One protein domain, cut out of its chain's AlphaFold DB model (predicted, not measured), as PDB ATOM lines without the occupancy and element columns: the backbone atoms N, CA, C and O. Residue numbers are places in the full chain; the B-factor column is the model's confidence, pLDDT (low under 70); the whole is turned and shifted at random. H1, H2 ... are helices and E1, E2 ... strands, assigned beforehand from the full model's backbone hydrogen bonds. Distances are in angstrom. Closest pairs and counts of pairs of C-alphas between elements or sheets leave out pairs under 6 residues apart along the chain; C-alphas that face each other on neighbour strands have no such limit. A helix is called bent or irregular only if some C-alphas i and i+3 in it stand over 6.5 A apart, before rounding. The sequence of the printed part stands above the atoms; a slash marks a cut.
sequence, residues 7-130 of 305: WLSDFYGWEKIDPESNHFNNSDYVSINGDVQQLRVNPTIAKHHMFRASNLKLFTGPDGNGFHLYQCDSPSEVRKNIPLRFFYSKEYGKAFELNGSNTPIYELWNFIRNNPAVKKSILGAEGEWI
ATOM      1  N   TRP A   7      14.537  -5.372 166.759       53.53
ATOM      2  CA  TRP A   7      15.938  -5.582 167.143       53.53
ATOM      3  C   TRP A   7      16.876  -5.925 165.968       53.53
ATOM      4  O   TRP A   7      18.088  -5.904 166.132       53.53
ATOM      5  N   LEU A   8      16.344  -6.237 164.779       64.69
ATOM      6  CA  LEU A   8      17.149  -6.375 163.558       64.69
ATOM      7  C   LEU A   8      17.062  -5.158 162.641       64.69
ATOM      8  O   LEU A   8      17.735  -5.124 161.614       64.69
ATOM      9  N   SER A   9      16.243  -4.167 162.999       67.31
ATOM     10  CA  SER A   9      16.149  -2.920 162.244       67.31
ATOM     11  C   SER A   9      17.477  -2.175 162.235       67.31
ATOM     12  O   SER A   9      17.827  -1.610 161.208       67.31
ATOM     13  N   ASP A  10      18.219  -2.216 163.344       65.69
ATOM     14  CA  ASP A  10      19.505  -1.526 163.467       65.69
ATOM     15  C   ASP A  10      20.586  -2.223 162.624       65.69
ATOM     16  O   ASP A  10      21.342  -1.561 161.919       65.69
ATOM     17  N   PHE A  11      20.604  -3.565 162.617       74.25
ATOM     18  CA  PHE A  11      21.557  -4.338 161.817       74.25
ATOM     19  C   PHE A  11      21.251  -4.263 160.316       74.25
ATOM     20  O   PHE A  11      22.115  -3.874 159.544       74.25
ATOM     21  N   TYR A  12      20.027  -4.590 159.884       82.06
ATOM     22  CA  TYR A  12      19.703  -4.639 158.452       82.06
ATOM     23  C   TYR A  12      19.340  -3.280 157.846       82.06
ATOM     24  O   TYR A  12      19.431  -3.140 156.628       82.06
ATOM     25  N   GLY A  13      18.929  -2.291 158.646       84.06
ATOM     26  CA  GLY A  13      18.465  -1.000 158.131       84.06
ATOM     27  C   GLY A  13      17.240  -1.165 157.231       84.06
ATOM     28  O   GLY A  13      17.290  -0.842 156.052       84.06
ATOM     29  N   TRP A  14      16.158  -1.768 157.735       87.50
ATOM     30  CA  TRP A  14      14.997  -2.077 156.893       87.50
ATOM     31  C   TRP A  14      14.337  -0.815 156.331       87.50
ATOM     32  O   TRP A  14      13.754  -0.017 157.065       87.50
ATOM     33  N   GLU A  15      14.353  -0.688 155.010       90.56
ATOM     34  CA  GLU A  15      13.708   0.389 154.270       90.56
ATOM     35  C   GLU A  15      12.466  -0.141 153.563       90.56
ATOM     36  O   GLU A  15      12.522  -1.132 152.828       90.56
ATOM     37  N   LYS A  16      11.323   0.510 153.795       91.31
ATOM     38  CA  LYS A  16      10.068   0.135 153.144       91.31
ATOM     39  C   LYS A  16      10.141   0.471 151.659       91.31
ATOM     40  O   LYS A  16      10.477   1.593 151.291       91.31
ATOM     41  N   ILE A  17       9.779  -0.491 150.821       92.25
ATOM     42  CA  ILE A  17       9.715  -0.291 149.375       92.25
ATOM     43  C   ILE A  17       8.383   0.370 149.040       92.25
ATOM     44  O   ILE A  17       7.331  -0.048 149.532       92.25
ATOM     45  N   ASP A  18       8.435   1.410 148.211       90.19
ATOM     46  CA  ASP A  18       7.238   2.079 147.718       90.19
ATOM     47  C   ASP A  18       6.399   1.087 146.883       90.19
ATOM     48  O   ASP A  18       6.899   0.573 145.876       90.19
ATOM     49  N   PRO A  19       5.144   0.791 147.274       87.12
ATOM     50  CA  PRO A  19       4.282  -0.142 146.548       87.12
ATOM     51  C   PRO A  19       3.913   0.322 145.134       87.12
ATOM     52  O   PRO A  19       3.467  -0.508 144.340       87.12
ATOM     53  N   GLU A  20       4.067   1.613 144.832       85.69
ATOM     54  CA  GLU A  20       3.823   2.186 143.504       85.69
ATOM     55  C   GLU A  20       5.102   2.243 142.654       85.69
ATOM     56  O   GLU A  20       5.060   2.572 141.467       85.69
ATOM     57  N   SER A  21       6.252   1.869 143.224       85.94
ATOM     58  CA  SER A  21       7.483   1.710 142.456       85.94
ATOM     59  C   SER A  21       7.448   0.443 141.596       85.94
ATOM     60  O   SER A  21       6.955  -0.608 142.003       85.94
ATOM     61  N   ASN A  22       8.085   0.492 140.422       80.25
ATOM     62  CA  ASN A  22       8.298  -0.681 139.558       80.25
ATOM     63  C   ASN A  22       9.404  -1.625 140.086       80.25
ATOM     64  O   ASN A  22      10.081  -2.312 139.309       80.25
ATOM     65  N   HIS A  23       9.632  -1.641 141.404       87.19
ATOM     66  CA  HIS A  23      10.691  -2.433 142.025       87.19
ATOM     67  C   HIS A  23      10.445  -3.932 141.829       87.19
ATOM     68  O   HIS A  23      11.351  -4.628 141.367       87.19
ATOM     69  N   PHE A  24       9.210  -4.395 142.058       89.94
ATOM     70  CA  PHE A  24       8.767  -5.768 141.796       89.94
ATOM     71  C   PHE A  24       7.644  -5.814 140.752       89.94
ATOM     72  O   PHE A  24       6.612  -5.166 140.905       89.94
ATOM     73  N   ASN A  25       7.821  -6.617 139.708       89.88
ATOM     74  CA  ASN A  25       6.809  -6.962 138.716       89.88
ATOM     75  C   ASN A  25       6.312  -8.412 138.913       89.88
ATOM     76  O   ASN A  25       6.791  -9.150 139.773       89.88
ATOM     77  N   ASN A  26       5.358  -8.851 138.087       86.94
ATOM     78  CA  ASN A  26       4.791 -10.200 138.196       86.94
ATOM     79  C   ASN A  26       5.831 -11.320 138.024       86.94
ATOM     80  O   ASN A  26       5.742 -12.322 138.730       86.94
ATOM     81  N   SER A  27       6.816 -11.167 137.129       88.25
ATOM     82  CA  SER A  27       7.886 -12.165 136.986       88.25
ATOM     83  C   SER A  27       8.758 -12.254 138.237       88.25
ATOM     84  O   SER A  27       9.129 -13.355 138.628       88.25
ATOM     85  N   ASP A  28       8.999 -11.133 138.921       91.75
ATOM     86  CA  ASP A  28       9.763 -11.131 140.167       91.75
ATOM     87  C   ASP A  28       9.031 -11.949 141.252       91.75
ATOM     88  O   ASP A  28       9.630 -12.781 141.933       91.75
ATOM     89  N   TYR A  29       7.708 -11.794 141.369       89.56
ATOM     90  CA  TYR A  29       6.902 -12.586 142.308       89.56
ATOM     91  C   TYR A  29       6.829 -14.074 141.953       89.56
ATOM     92  O   TYR A  29       6.707 -14.907 142.855       89.56
ATOM     93  N   VAL A  30       6.917 -14.432 140.670       88.56
ATOM     94  CA  VAL A  30       7.046 -15.834 140.244       88.56
ATOM     95  C   VAL A  30       8.373 -16.409 140.741       88.56
ATOM     96  O   VAL A  30       8.372 -17.459 141.384       88.56
ATOM     97  N   SER A  31       9.481 -15.688 140.548       88.44
ATOM     98  CA  SER A  31      10.800 -16.098 141.042       88.44
ATOM     99  C   SER A  31      10.850 -16.244 142.564       88.44
ATOM    100  O   SER A  31      11.461 -17.184 143.065       88.44
ATOM    101  N   ILE A  32      10.188 -15.351 143.309       89.62
ATOM    102  CA  ILE A  32      10.127 -15.409 144.780       89.62
ATOM    103  C   ILE A  32       9.301 -16.607 145.265       89.62
ATOM    104  O   ILE A  32       9.657 -17.237 146.259       89.62
ATOM    105  N   ASN A  33       8.206 -16.946 144.580       85.31
ATOM    106  CA  ASN A  33       7.411 -18.118 144.945       85.31
ATOM    107  C   ASN A  33       8.174 -19.429 144.696       85.31
ATOM    108  O   ASN A  33       7.978 -20.381 145.456       85.31
ATOM    109  N   GLY A  34       9.058 -19.465 143.692       73.50
ATOM    110  CA  GLY A  34       9.869 -20.626 143.308       73.50
ATOM    111  C   GLY A  34       9.041 -21.719 142.627       73.50
ATOM    112  O   GLY A  34       9.304 -22.068 141.480       73.50
ATOM    113  N   ASP A  35       8.002 -22.202 143.311       70.19
ATOM    114  CA  ASP A  35       6.983 -23.114 142.792       70.19
ATOM    115  C   ASP A  35       5.634 -22.389 142.664       70.19
ATOM    116  O   ASP A  35       4.985 -22.028 143.649       70.19
ATOM    117  N   VAL A  36       5.196 -22.177 141.422       63.75
ATOM    118  CA  VAL A  36       3.931 -21.497 141.103       63.75
ATOM    119  C   VAL A  36       2.690 -22.316 141.464       63.75
ATOM    120  O   VAL A  36       1.597 -21.754 141.517       63.75
ATOM    121  N   GLN A  37       2.830 -23.618 141.736       60.28
ATOM    122  CA  GLN A  37       1.718 -24.464 142.182       60.28
ATOM    123  C   GLN A  37       1.358 -24.220 143.653       60.28
ATOM    124  O   GLN A  37       0.252 -24.548 144.085       60.28
ATOM    125  N   GLN A  38       2.258 -23.594 144.418       65.00
ATOM    126  CA  GLN A  38       2.043 -23.198 145.804       65.00
ATOM    127  C   GLN A  38       2.313 -21.700 145.955       65.00
ATOM    128  O   GLN A  38       3.369 -21.284 146.427       65.00
ATOM    129  N   LEU A  39       1.347 -20.866 145.557       66.19
ATOM    130  CA  LEU A  39       1.439 -19.413 145.723       66.19
ATOM    131  C   LEU A  39       1.493 -19.042 147.214       66.19
ATOM    132  O   LEU A  39       0.478 -18.985 147.909       66.19
ATOM    133  N   ARG A  40       2.706 -18.784 147.705       80.06
ATOM    134  CA  ARG A  40       3.007 -18.365 149.082       80.06
ATOM    135  C   ARG A  40       2.947 -16.846 149.229       80.06
ATOM    136  O   ARG A  40       2.533 -16.353 150.283       80.06
ATOM    137  N   VAL A  41       3.319 -16.131 148.167       86.94
ATOM    138  CA  VAL A  41       3.355 -14.669 148.076       86.94
ATOM    139  C   VAL A  41       2.300 -14.194 147.081       86.94
ATOM    140  O   VAL A  41       2.380 -14.500 145.892       86.94
ATOM    141  N   ASN A  42       1.319 -13.433 147.573       88.62
ATOM    142  CA  ASN A  42       0.304 -12.766 146.764       88.62
ATOM    143  C   ASN A  42       0.789 -11.341 146.424       88.62
ATOM    144  O   ASN A  42       0.866 -10.520 147.342       88.62
ATOM    145  N   PRO A  43       1.056 -11.012 145.145       88.69
ATOM    146  CA  PRO A  43       1.574  -9.703 144.734       88.69
ATOM    147  C   PRO A  43       0.727  -8.514 145.203       88.69
ATOM    148  O   PRO A  43       1.276  -7.494 145.614       88.69
ATOM    149  N   THR A  44      -0.603  -8.650 145.191       88.44
ATOM    150  CA  THR A  44      -1.540  -7.580 145.570       88.44
ATOM    151  C   THR A  44      -1.390  -7.177 147.033       88.44
ATOM    152  O   THR A  44      -1.608  -6.021 147.378       88.44
ATOM    153  N   ILE A  45      -0.995  -8.120 147.888       89.00
ATOM    154  CA  ILE A  45      -0.804  -7.892 149.323       89.00
ATOM    155  C   ILE A  45       0.660  -7.579 149.590       89.00
ATOM    156  O   ILE A  45       0.982  -6.528 150.138       89.00
ATOM    157  N   ALA A  46       1.549  -8.472 149.157       89.12
ATOM    158  CA  ALA A  46       2.963  -8.445 149.483       89.12
ATOM    159  C   ALA A  46       3.615  -7.101 149.148       89.12
ATOM    160  O   ALA A  46       4.389  -6.609 149.964       89.12
ATOM    161  N   LYS A  47       3.253  -6.464 148.019       90.38
ATOM    162  CA  LYS A  47       3.822  -5.172 147.595       90.38
ATOM    163  C   LYS A  47       3.728  -4.068 148.655       90.38
ATOM    164  O   LYS A  47       4.615  -3.230 148.738       90.38
ATOM    165  N   HIS A  48       2.705  -4.093 149.511       90.50
ATOM    166  CA  HIS A  48       2.514  -3.097 150.573       90.50
ATOM    167  C   HIS A  48       3.313  -3.384 151.854       90.50
ATOM    168  O   HIS A  48       3.358  -2.544 152.761       90.50
ATOM    169  N   HIS A  49       3.941  -4.558 151.926       90.94
ATOM    170  CA  HIS A  49       4.618  -5.099 153.102       90.94
ATOM    171  C   HIS A  49       6.069  -5.505 152.815       90.94
ATOM    172  O   HIS A  49       6.640  -6.277 153.584       90.94
ATOM    173  N   MET A  50       6.648  -5.016 151.714       91.81
ATOM    174  CA  MET A  50       8.029  -5.288 151.323       91.81
ATOM    175  C   MET A  50       9.013  -4.290 151.939       91.81
ATOM    176  O   MET A  50       8.813  -3.075 151.876       91.81
ATOM    177  N   PHE A  51      10.122  -4.821 152.442       92.62
ATOM    178  CA  PHE A  51      11.254  -4.071 152.971       92.62
ATOM    179  C   PHE A  51      12.559  -4.602 152.380       92.62
ATOM    180  O   PHE A  51      12.683  -5.802 152.126       92.62
ATOM    181  N   ARG A  52      13.540  -3.720 152.188       92.75
ATOM    182  CA  ARG A  52      14.905  -4.047 151.755       92.75
ATOM    183  C   ARG A  52      15.888  -3.715 152.872       92.75
ATOM    184  O   ARG A  52      15.737  -2.685 153.519       92.75
ATOM    185  N   ALA A  53      16.884  -4.565 153.090       91.56
ATOM    186  CA  ALA A  53      18.001  -4.234 153.972       91.56
ATOM    187  C   ALA A  53      18.934  -3.227 153.276       91.56
ATOM    188  O   ALA A  53      19.393  -3.504 152.163       91.56
ATOM    189  N   SER A  54      19.222  -2.083 153.902       87.62
ATOM    190  CA  SER A  54      20.149  -1.077 153.361       87.62
ATOM    191  C   SER A  54      21.578  -1.195 153.898       87.62
ATOM    192  O   SER A  54      22.528  -0.812 153.206       87.62
ATOM    193  N   ASN A  55      21.750  -1.796 155.077       83.88
ATOM    194  CA  ASN A  55      23.058  -1.945 155.719       83.88
ATOM    195  C   ASN A  55      23.818  -3.198 155.250       83.88
ATOM    196  O   ASN A  55      25.044  -3.189 155.208       83.88
ATOM    197  N   LEU A  56      23.111  -4.261 154.848       83.56
ATOM    198  CA  LEU A  56      23.730  -5.530 154.459       83.56
ATOM    199  C   LEU A  56      24.081  -5.564 152.964       83.56
ATOM    200  O   LEU A  56      23.191  -5.630 152.113       83.56
ATOM    201  N   LYS A  57      25.380  -5.592 152.643       81.81
ATOM    202  CA  LYS A  57      25.903  -5.539 151.258       81.81
ATOM    203  C   LYS A  57      26.714  -6.768 150.831       81.81
ATOM    204  O   LYS A  57      27.452  -6.736 149.853       81.81
ATOM    205  N   LEU A  58      26.543  -7.878 151.545       79.38
ATOM    206  CA  LEU A  58      27.359  -9.087 151.396       79.38
ATOM    207  C   LEU A  58      27.354  -9.706 149.991       79.38
ATOM    208  O   LEU A  58      28.359 -10.238 149.534       79.38
ATOM    209  N   PHE A  59      26.219  -9.634 149.298       85.38
ATOM    210  CA  PHE A  59      26.034 -10.254 147.982       85.38
ATOM    211  C   PHE A  59      25.738  -9.228 146.895       85.38
ATOM    212  O   PHE A  59      25.123  -9.552 145.877       85.38
ATOM    213  N   THR A  60      26.170  -7.990 147.122       85.38
ATOM    214  CA  THR A  60      26.006  -6.880 146.187       85.38
ATOM    215  C   THR A  60      27.361  -6.436 145.672       85.38
ATOM    216  O   THR A  60      28.260  -6.168 146.464       85.38
ATOM    217  N   GLY A  61      27.490  -6.343 144.355       80.25
ATOM    218  CA  GLY A  61      28.662  -5.802 143.689       80.25
ATOM    219  C   GLY A  61      28.809  -4.286 143.861       80.25
ATOM    220  O   GLY A  61      27.903  -3.619 144.375       80.25
ATOM    221  N   PRO A  62      29.935  -3.721 143.393       77.00
ATOM    222  CA  PRO A  62      30.264  -2.301 143.543       77.00
ATOM    223  C   PRO A  62      29.232  -1.364 142.897       77.00
ATOM    224  O   PRO A  62      28.969  -0.288 143.428       77.00
ATOM    225  N   ASP A  63      28.582  -1.804 141.817       79.81
ATOM    226  CA  ASP A  63      27.541  -1.041 141.117       79.81
ATOM    227  C   ASP A  63      26.146  -1.193 141.758       79.81
ATOM    228  O   ASP A  63      25.144  -0.724 141.223       79.81
ATOM    229  N   GLY A  64      26.053  -1.889 142.896       79.25
ATOM    230  CA  GLY A  64      24.793  -2.187 143.574       79.25
ATOM    231  C   GLY A  64      23.998  -3.340 142.955       79.25
ATOM    232  O   GLY A  64      22.911  -3.639 143.444       79.25
ATOM    233  N   ASN A  65      24.532  -4.004 141.928       83.31
ATOM    234  CA  ASN A  65      23.964  -5.213 141.327       83.31
ATOM    235  C   ASN A  65      24.193  -6.449 142.211       83.31
ATOM    236  O   ASN A  65      25.060  -6.444 143.080       83.31
ATOM    237  N   GLY A  66      23.439  -7.528 141.997       89.94
ATOM    238  CA  GLY A  66      23.568  -8.769 142.770       89.94
ATOM    239  C   GLY A  66      22.325  -9.122 143.581       89.94
ATOM    240  O   GLY A  66      21.197  -8.910 143.129       89.94
ATOM    241  N   PHE A  67      22.529  -9.727 144.750       93.19
ATOM    242  CA  PHE A  67      21.464 -10.193 145.634       93.19
ATOM    243  C   PHE A  67      21.282  -9.245 146.814       93.19
ATOM    244  O   PHE A  67      22.202  -9.006 147.594       93.19
ATOM    245  N   HIS A  68      20.055  -8.762 146.986       93.75
ATOM    246  CA  HIS A  68      19.666  -7.971 148.148       93.75
ATOM    247  C   HIS A  68      18.809  -8.801 149.090       93.75
ATOM    248  O   HIS A  68      18.034  -9.650 148.647       93.75
ATOM    249  N   LEU A  69      18.934  -8.528 150.385       93.50
ATOM    250  CA  LEU A  69      18.072  -9.118 151.395       93.50
ATOM    251  C   LEU A  69      16.756  -8.339 151.480       93.50
ATOM    252  O   LEU A  69      16.752  -7.116 151.642       93.50
ATOM    253  N   TYR A  70      15.645  -9.067 151.416       93.19
ATOM    254  CA  TYR A  70      14.298  -8.535 151.562       93.19
ATOM    255  C   TYR A  70      13.547  -9.217 152.704       93.19
ATOM    256  O   TYR A  70      13.792 -10.383 153.022       93.19
ATOM    257  N   GLN A  71      12.589  -8.488 153.276       91.75
ATOM    258  CA  GLN A  71      11.587  -9.011 154.198       91.75
ATOM    259  C   GLN A  71      10.186  -8.637 153.702       91.75
ATOM    260  O   GLN A  71       9.940  -7.498 153.315       91.75
ATOM    261  N   CYS A  72       9.263  -9.596 153.731       90.75
ATOM    262  CA  CYS A  72       7.840  -9.379 153.519       90.75
ATOM    263  C   CYS A  72       7.079  -9.755 154.789       90.75
ATOM    264  O   CYS A  72       6.996 -10.935 155.123       90.75
ATOM    265  N   ASP A  73       6.518  -8.774 155.491       88.25
ATOM    266  CA  ASP A  73       5.844  -9.010 156.779       88.25
ATOM    267  C   ASP A  73       4.490  -9.719 156.638       88.25
ATOM    268  O   ASP A  73       4.070 -10.468 157.520       88.25
ATOM    269  N   SER A  74       3.816  -9.500 155.509       89.38
ATOM    270  CA  SER A  74       2.533 -10.120 155.184       89.38
ATOM    271  C   SER A  74       2.549 -10.596 153.729       89.38
ATOM    272  O   SER A  74       2.060  -9.891 152.843       89.38
ATOM    273  N   PRO A  75       3.112 -11.787 153.457       87.75
ATOM    274  CA  PRO A  75       3.249 -12.295 152.094       87.75
ATOM    275  C   PRO A  75       1.910 -12.679 151.450       87.75
ATOM    276  O   PRO A  75       1.781 -12.613 150.230       87.75
ATOM    277  N   SER A  76       0.898 -13.072 152.227       88.06
ATOM    278  CA  SER A  76      -0.435 -13.428 151.717       88.06
ATOM    279  C   SER A  76      -1.501 -13.397 152.816       88.06
ATOM    280  O   SER A  76      -1.169 -13.366 153.999       88.06
ATOM    281  N   GLU A  77      -2.784 -13.466 152.432       85.50
ATOM    282  CA  GLU A  77      -3.929 -13.568 153.361       85.50
ATOM    283  C   GLU A  77      -3.756 -14.682 154.402       85.50
ATOM    284  O   GLU A  77      -4.022 -14.489 155.585       85.50
ATOM    285  N   VAL A  78      -3.261 -15.841 153.963       81.56
ATOM    286  CA  VAL A  78      -3.096 -17.036 154.805       81.56
ATOM    287  C   VAL A  78      -1.888 -16.909 155.743       81.56
ATOM    288  O   VAL A  78      -1.822 -17.570 156.775       81.56
ATOM    289  N   ARG A  79      -0.927 -16.036 155.417       75.62
ATOM    290  CA  ARG A  79       0.335 -15.846 156.148       75.62
ATOM    291  C   ARG A  79       0.466 -14.430 156.710       75.62
ATOM    292  O   ARG A  79       1.569 -13.904 156.798       75.62
ATOM    293  N   LYS A  80      -0.648 -13.827 157.134       69.56
ATOM    294  CA  LYS A  80      -0.757 -12.411 157.537       69.56
ATOM    295  C   LYS A  80       0.173 -11.924 158.663       69.56
ATOM    296  O   LYS A  80       0.198 -10.730 158.917       69.56
ATOM    297  N   ASN A  81       0.928 -12.805 159.326       69.81
ATOM    298  CA  ASN A  81       1.889 -12.451 160.385       69.81
ATOM    299  C   ASN A  81       3.137 -13.357 160.405       69.81
ATOM    300  O   ASN A  81       3.795 -13.481 161.439       69.81
ATOM    301  N   ILE A  82       3.434 -14.061 159.307       77.88
ATOM    302  CA  ILE A  82       4.629 -14.907 159.209       77.88
ATOM    303  C   ILE A  82       5.565 -14.220 158.218       77.88
ATOM    304  O   ILE A  82       5.356 -14.365 157.010       77.88
ATOM    305  N   PRO A  83       6.558 -13.453 158.706       81.69
ATOM    306  CA  PRO A  83       7.427 -12.704 157.824       81.69
ATOM    307  C   PRO A  83       8.250 -13.674 156.979       81.69
ATOM    308  O   PRO A  83       8.816 -14.645 157.485       81.69
ATOM    309  N   LEU A  84       8.315 -13.394 155.684       87.31
ATOM    310  CA  LEU A  84       9.165 -14.088 154.731       87.31
ATOM    311  C   LEU A  84      10.446 -13.276 154.560       87.31
ATOM    312  O   LEU A  84      10.367 -12.089 154.257       87.31
ATOM    313  N   ARG A  85      11.616 -13.896 154.704       90.06
ATOM    314  CA  ARG A  85      12.889 -13.266 154.336       90.06
ATOM    315  C   ARG A  85      13.545 -14.028 153.212       90.06
ATOM    316  O   ARG A  85      13.492 -15.253 153.187       90.06
ATOM    317  N   PHE A  86      14.172 -13.309 152.298       92.50
ATOM    318  CA  PHE A  86      14.812 -13.930 151.154       92.50
ATOM    319  C   PHE A  86      15.870 -13.021 150.543       92.50
ATOM    320  O   PHE A  86      15.737 -11.796 150.548       92.50
ATOM    321  N   PHE A  87      16.905 -13.629 149.974       94.62
ATOM    322  CA  PHE A  87      17.787 -12.946 149.039       94.62
ATOM    323  C   PHE A  87      17.153 -12.956 147.657       94.62
ATOM    324  O   PHE A  87      16.703 -14.007 147.210       94.62
ATOM    325  N   TYR A  88      17.125 -11.815 146.973       95.31
ATOM    326  CA  TYR A  88      16.622 -11.716 145.604       95.31
ATOM    327  C   TYR A  88      17.528 -10.867 144.723       95.31
ATOM    328  O   TYR A  88      17.990  -9.800 145.136       95.31
ATOM    329  N   SER A  89      17.723 -11.334 143.492       94.25
ATOM    330  CA  SER A  89      18.346 -10.572 142.418       94.25
ATOM    331  C   SER A  89      17.388 -10.447 141.241       94.25
ATOM    332  O   SER A  89      16.988 -11.456 140.659       94.25
ATOM    333  N   LYS A  90      17.068  -9.202 140.868       90.69
ATOM    334  CA  LYS A  90      16.265  -8.898 139.676       90.69
ATOM    335  C   LYS A  90      17.020  -9.218 138.387       90.69
ATOM    336  O   LYS A  90      16.428  -9.723 137.444       90.69
ATOM    337  N   GLU A  91      18.329  -8.973 138.378       90.31
ATOM    338  CA  GLU A  91      19.218  -9.280 137.253       90.31
ATOM    339  C   GLU A  91      19.225 -10.779 136.933       90.31
ATOM    340  O   GLU A  91      19.131 -11.170 135.773       90.31
ATOM    341  N   TYR A  92      19.287 -11.620 137.969       90.56
ATOM    342  CA  TYR A  92      19.355 -13.075 137.805       90.56
ATOM    343  C   TYR A  92      17.996 -13.772 137.907       90.56
ATOM    344  O   TYR A  92      17.933 -14.992 137.763       90.56
ATOM    345  N   GLY A  93      16.923 -13.025 138.191       91.00
ATOM    346  CA  GLY A  93      15.570 -13.554 138.364       91.00
ATOM    347  C   GLY A  93      15.488 -14.683 139.394       91.00
ATOM    348  O   GLY A  93      14.711 -15.621 139.207       91.00
ATOM    349  N   LYS A  94      16.311 -14.640 140.451       92.50
ATOM    350  CA  LYS A  94      16.481 -15.752 141.398       92.50
ATOM    351  C   LYS A  94      16.314 -15.305 142.843       92.50
ATOM    352  O   LYS A  94      16.866 -14.280 143.246       92.50
ATOM    353  N   ALA A  95      15.577 -16.105 143.610       93.38
ATOM    354  CA  ALA A  95      15.345 -15.910 145.034       93.38
ATOM    355  C   ALA A  95      15.859 -17.101 145.860       93.38
ATOM    356  O   ALA A  95      15.786 -18.242 145.408       93.38
ATOM    357  N   PHE A  96      16.335 -16.827 147.076       92.62
ATOM    358  CA  PHE A  96      16.718 -17.821 148.082       92.62
ATOM    359  C   PHE A  96      16.033 -17.468 149.404       92.62
ATOM    360  O   PHE A  96      16.385 -16.479 150.050       92.62
ATOM    361  N   GLU A  97      15.015 -18.238 149.778       91.25
ATOM    362  CA  GLU A  97      14.218 -18.008 150.986       91.25
ATOM    363  C   GLU A  97      14.942 -18.488 152.238       91.25
ATOM    364  O   GLU A  97      15.353 -19.638 152.314       91.25
ATOM    365  N   LEU A  98      15.016 -17.633 153.253       88.25
ATOM    366  CA  LEU A  98      15.599 -17.936 154.553       88.25
ATOM    367  C   LEU A  98      14.537 -18.608 155.432       88.25
ATOM    368  O   LEU A  98      13.620 -17.961 155.936       88.25
ATOM    369  N   ASN A  99      14.662 -19.924 155.600       83.50
ATOM    370  CA  ASN A  99      13.623 -20.794 156.159       83.50
ATOM    371  C   ASN A  99      13.951 -21.345 157.562       83.50
ATOM    372  O   ASN A  99      13.412 -22.372 157.971       83.50
ATOM    373  N   GLY A 100      14.823 -20.667 158.315       80.00
ATOM    374  CA  GLY A 100      15.241 -21.112 159.648       80.00
ATOM    375  C   GLY A 100      16.495 -21.994 159.660       80.00
ATOM    376  O   GLY A 100      16.886 -22.459 160.732       80.00
ATOM    377  N   SER A 101      17.128 -22.227 158.505       83.94
ATOM    378  CA  SER A 101      18.436 -22.878 158.383       83.94
ATOM    379  C   SER A 101      19.408 -22.030 157.550       83.94
ATOM    380  O   SER A 101      19.006 -21.097 156.854       83.94
ATOM    381  N   ASN A 102      20.697 -22.387 157.586       81.88
ATOM    382  CA  ASN A 102      21.721 -21.778 156.728       81.88
ATOM    383  C   ASN A 102      21.763 -22.369 155.311       81.88
ATOM    384  O   ASN A 102      22.495 -21.856 154.467       81.88
ATOM    385  N   THR A 103      20.990 -23.422 155.021       85.19
ATOM    386  CA  THR A 103      20.959 -24.067 153.695       85.19
ATOM    387  C   THR A 103      20.770 -23.061 152.552       85.19
ATOM    388  O   THR A 103      21.571 -23.095 151.622       85.19
ATOM    389  N   PRO A 104      19.824 -22.103 152.622       88.62
ATOM    390  CA  PRO A 104      19.609 -21.143 151.537       88.62
ATOM    391  C   PRO A 104      20.782 -20.169 151.339       88.62
ATOM    392  O   PRO A 104      21.026 -19.713 150.225       88.62
ATOM    393  N   ILE A 105      21.537 -19.865 152.405       85.75
ATOM    394  CA  ILE A 105      22.755 -19.043 152.322       85.75
ATOM    395  C   ILE A 105      23.836 -19.814 151.557       85.75
ATOM    396  O   ILE A 105      24.444 -19.282 150.630       85.75
ATOM    397  N   TYR A 106      24.023 -21.095 151.882       83.50
ATOM    398  CA  TYR A 106      24.955 -21.966 151.166       83.50
ATOM    399  C   TYR A 106      24.547 -22.198 149.705       83.50
ATOM    400  O   TYR A 106      25.399 -22.236 148.818       83.50
ATOM    401  N   GLU A 107      23.252 -22.333 149.418       87.81
ATOM    402  CA  GLU A 107      22.738 -22.429 148.048       87.81
ATOM    403  C   GLU A 107      23.017 -21.160 147.237       87.81
ATOM    404  O   GLU A 107      23.435 -21.251 146.078       87.81
ATOM    405  N   LEU A 108      22.840 -19.984 147.848       88.81
ATOM    406  CA  LEU A 108      23.194 -18.707 147.238       88.81
ATOM    407  C   LEU A 108      24.698 -18.636 146.939       88.81
ATOM    408  O   LEU A 108      25.082 -18.298 145.820       88.81
ATOM    409  N   TRP A 109      25.555 -19.015 147.889       82.38
ATOM    410  CA  TRP A 109      27.004 -19.066 147.662       82.38
ATOM    411  C   TRP A 109      27.388 -20.007 146.528       82.38
ATOM    412  O   TRP A 109      28.135 -19.617 145.632       82.38
ATOM    413  N   ASN A 110      26.824 -21.214 146.509       83.81
ATOM    414  CA  ASN A 110      27.041 -22.169 145.427       83.81
ATOM    415  C   ASN A 110      26.607 -21.610 144.076       83.81
ATOM    416  O   ASN A 110      27.302 -21.792 143.075       83.81
ATOM    417  N   PHE A 111      25.475 -20.908 144.040       88.56
ATOM    418  CA  PHE A 111      25.016 -20.250 142.830       88.56
ATOM    419  C   PHE A 111      26.010 -19.186 142.358       88.56
ATOM    420  O   PHE A 111      26.413 -19.228 141.200       88.56
ATOM    421  N   ILE A 112      26.452 -18.282 143.234       85.44
ATOM    422  CA  ILE A 112      27.426 -17.241 142.874       85.44
ATOM    423  C   ILE A 112      28.730 -17.880 142.380       85.44
ATOM    424  O   ILE A 112      29.231 -17.518 141.318       85.44
ATOM    425  N   ARG A 113      29.251 -18.878 143.102       78.94
ATOM    426  CA  ARG A 113      30.514 -19.561 142.786       78.94
ATOM    427  C   ARG A 113      30.490 -20.241 141.422       78.94
ATOM    428  O   ARG A 113      31.434 -20.103 140.649       78.94
ATOM    429  N   ASN A 114      29.417 -20.975 141.135       85.12
ATOM    430  CA  ASN A 114      29.316 -21.796 139.932       85.12
ATOM    431  C   ASN A 114      28.881 -20.991 138.690       85.12
ATOM    432  O   ASN A 114      28.783 -21.561 137.607       85.12
ATOM    433  N   ASN A 115      28.636 -19.679 138.819       86.94
ATOM    434  CA  ASN A 115      28.267 -18.796 137.712       86.94
ATOM    435  C   ASN A 115      29.320 -17.683 137.538       86.94
ATOM    436  O   ASN A 115      29.208 -16.638 138.179       86.94
ATOM    437  N   PRO A 116      30.322 -17.841 136.646       85.00
ATOM    438  CA  PRO A 116      31.437 -16.895 136.515       85.00
ATOM    439  C   PRO A 116      31.027 -15.439 136.253       85.00
ATOM    440  O   PRO A 116      31.658 -14.521 136.770       85.00
ATOM    441  N   ALA A 117      29.955 -15.218 135.485       85.19
ATOM    442  CA  ALA A 117      29.420 -13.879 135.227       85.19
ATOM    443  C   ALA A 117      28.850 -13.230 136.502       85.19
ATOM    444  O   ALA A 117      29.175 -12.083 136.805       85.19
ATOM    445  N   VAL A 118      28.079 -13.995 137.284       86.81
ATOM    446  CA  VAL A 118      27.533 -13.571 138.586       86.81
ATOM    447  C   VAL A 118      28.674 -13.307 139.566       86.81
ATOM    448  O   VAL A 118      28.723 -12.253 140.196       86.81
ATOM    449  N   LYS A 119      29.639 -14.234 139.647       82.88
ATOM    450  CA  LYS A 119      30.838 -14.107 140.484       82.88
ATOM    451  C   LYS A 119      31.583 -12.808 140.188       82.88
ATOM    452  O   LYS A 119      31.905 -12.082 141.116       82.88
ATOM    453  N   LYS A 120      31.823 -12.496 138.911       81.62
ATOM    454  CA  LYS A 120      32.530 -11.276 138.494       81.62
ATOM    455  C   LYS A 120      31.741 -10.002 138.820       81.62
ATOM    456  O   LYS A 120      32.345  -9.024 139.240       81.62
ATOM    457  N   SER A 121      30.416 -10.021 138.643       82.44
ATOM    458  CA  SER A 121      29.520  -8.896 138.964       82.44
ATOM    459  C   SER A 121      29.512  -8.574 140.461       82.44
ATOM    460  O   SER A 121      29.607  -7.415 140.851       82.44
ATOM    461  N   ILE A 122      29.459  -9.608 141.307       80.19
ATOM    462  CA  ILE A 122      29.342  -9.442 142.760       80.19
ATOM    463  C   ILE A 122      30.714  -9.228 143.417       80.19
ATOM    464  O   ILE A 122      30.838  -8.393 144.304       80.19
ATOM    465  N   LEU A 123      31.746  -9.968 142.999       72.94
ATOM    466  CA  LEU A 123      33.060  -9.980 143.662       72.94
ATOM    467  C   LEU A 123      34.113  -9.084 142.993       72.94
ATOM    468  O   LEU A 123      35.192  -8.899 143.549       72.94
ATOM    469  N   GLY A 124      33.846  -8.547 141.801       67.50
ATOM    470  CA  GLY A 124      34.843  -7.799 141.034       67.50
ATOM    471  C   GLY A 124      36.031  -8.659 140.571       67.50
ATOM    472  O   GLY A 124      35.934  -9.882 140.453       67.50
ATOM    473  N   ALA A 125      37.151  -8.001 140.248       51.00
ATOM    474  CA  ALA A 125      38.364  -8.643 139.726       51.00
ATOM    475  C   ALA A 125      39.275  -9.248 140.812       51.00
ATOM    476  O   ALA A 125      40.059 -10.138 140.494       51.00
ATOM    477  N   GLU A 126      39.168  -8.791 142.064       47.69
ATOM    478  CA  GLU A 126      40.100  -9.154 143.149       47.69
ATOM    479  C   GLU A 126      39.665 -10.349 144.008       47.69
ATOM    480  O   GLU A 126      40.454 -10.836 144.804       47.69
ATOM    481  N   GLY A 127      38.485 -10.921 143.766       51.94
ATOM    482  CA  GLY A 127      38.147 -12.245 144.288       51.94
ATOM    483  C   GLY A 127      37.762 -12.301 145.773       51.94
ATOM    484  O   GLY A 127      38.207 -11.543 146.618       51.94
ATOM    485  N   GLU A 128      36.865 -13.249 146.039       55.75
ATOM    486  CA  GLU A 128      36.459 -13.801 147.339       55.75
ATOM    487  C   GLU A 128      36.086 -12.792 148.431       55.75
ATOM    488  O   GLU A 128      36.889 -12.365 149.248       55.75
ATOM    489  N   TRP A 129      34.785 -12.508 148.513       56.72
ATOM    490  CA  TRP A 129      34.130 -11.705 149.552       56.72
ATOM    491  C   TRP A 129      34.497 -12.100 150.999       56.72
ATOM    492  O   TRP A 129      34.485 -11.247 151.886       56.72
ATOM    493  N   ILE A 130      34.876 -13.364 151.207       54.12
ATOM    494  CA  ILE A 130      35.346 -13.938 152.473       54.12
ATOM    495  C   ILE A 130      36.765 -13.476 152.868       54.12
ATOM    496  O   ILE A 130      37.086 -13.445 154.052       54.12
TER     497      ILE A 130
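AT A GLANCE: This is residues 7 to 130 of the 305 residues of an uncharacterized protein of Filimonas effusa (UniProt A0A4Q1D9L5). A strongly twisted sheet of five strands makes the core, and its E5 edge is covered on both faces: H2 packs over E5 on one face and H4 on the other, three layers there. H4 turns a corner into H5, which lies off the sheet, while H1 sits beside the strands near the E1 edge and H3 at the ends of E2 and E3. The 124 printed residues hold five named helices and five named strands, in the order H1, E1, H2, H3, E2, E3, E4, E5, H4, H5; the class is mixed, helices and strands. The sheet's order is E1, E2, E3, E4, E5, antiparallel throughout. The whole is compact, with a radius of gyration of the C-alphas of 14.4 A and spans of 45 by 34 by 30 A.

IN THESE COORDINATES: H1 is residues 7 to 12, from C-alpha 7 at (15.938, -5.582, 167.143), 9.5 A long; it is irregular, only just, with C-alphas 7 and 10 6.53 A apart. E1 is residues 14 to 16, 6.6 A. H2 is residues 26 to 33, 10.7 A, and H3 residues 43 to 49, 10.0 A. E2 is residues 50 to 53, 10.4 A; E3 residues 68 to 72, 13.1 A; E4 residues 84 to 89, 15.8 A; E5 residues 94 to 98, 13.4 A. H4 is residues 103 to 114, 16.3 A. H5 is residues 116 to 123, 10.1 A, ending at C-alpha 123 (33.060, -9.980, 143.662).

HOW THE PARTS SIT: E1 and E2 pair with N 15 and O 52 at 2.9 A. E2, E3, E4 and E5 form a meander, each strand the antiparallel neighbour of the one before, with N 51 and O 71 at 2.8 A, N 70 and O 86 at 2.9 A, and N 96 and O 87 at 2.8 A. H2 lies over E5 at a height over the sheet of 8.7 A; the closest C-alphas are those of Ile 32 and Ala 95, 5.2 A. On the opposite face H4 lies over E5 at a height of 9.9 A and runs along the strands, at 5 degrees to E5 on the local plane; the C-alphas of Phe 96 and Pro 104 are closest, 5.6 A. H3 only grazes the sheet with residues 45 to 49. H1 is on the sheet but over none of its strands; its closest C-alpha to E2 is that of Tyr 12, 4.8 A from that of Ala 53. H4 and H5 only just touch, only at the corner, with 3 pairs of C-alphas within 8 A, the closest being Ile 112 and Lys 119 at 5.2 A. H2, H4 and H5 have every O i to N i+4 pair within hydrogen-bond range; H1 has 1 of 2, and H3 has 1 of 3, with 2 of 4 O i to N i+3 pairs.

THE WHOLE: The C-alphas farthest apart, those of Val 78 and Glu 126, are 45.4 A apart. The printed part has no cut. The links E2 to E3 and E3 to E4 are long. Mean pLDDT of the printed part is 83.0; residues 7 to 10, 36 to 39, 80 to 81 and 124 to 130 are under 70.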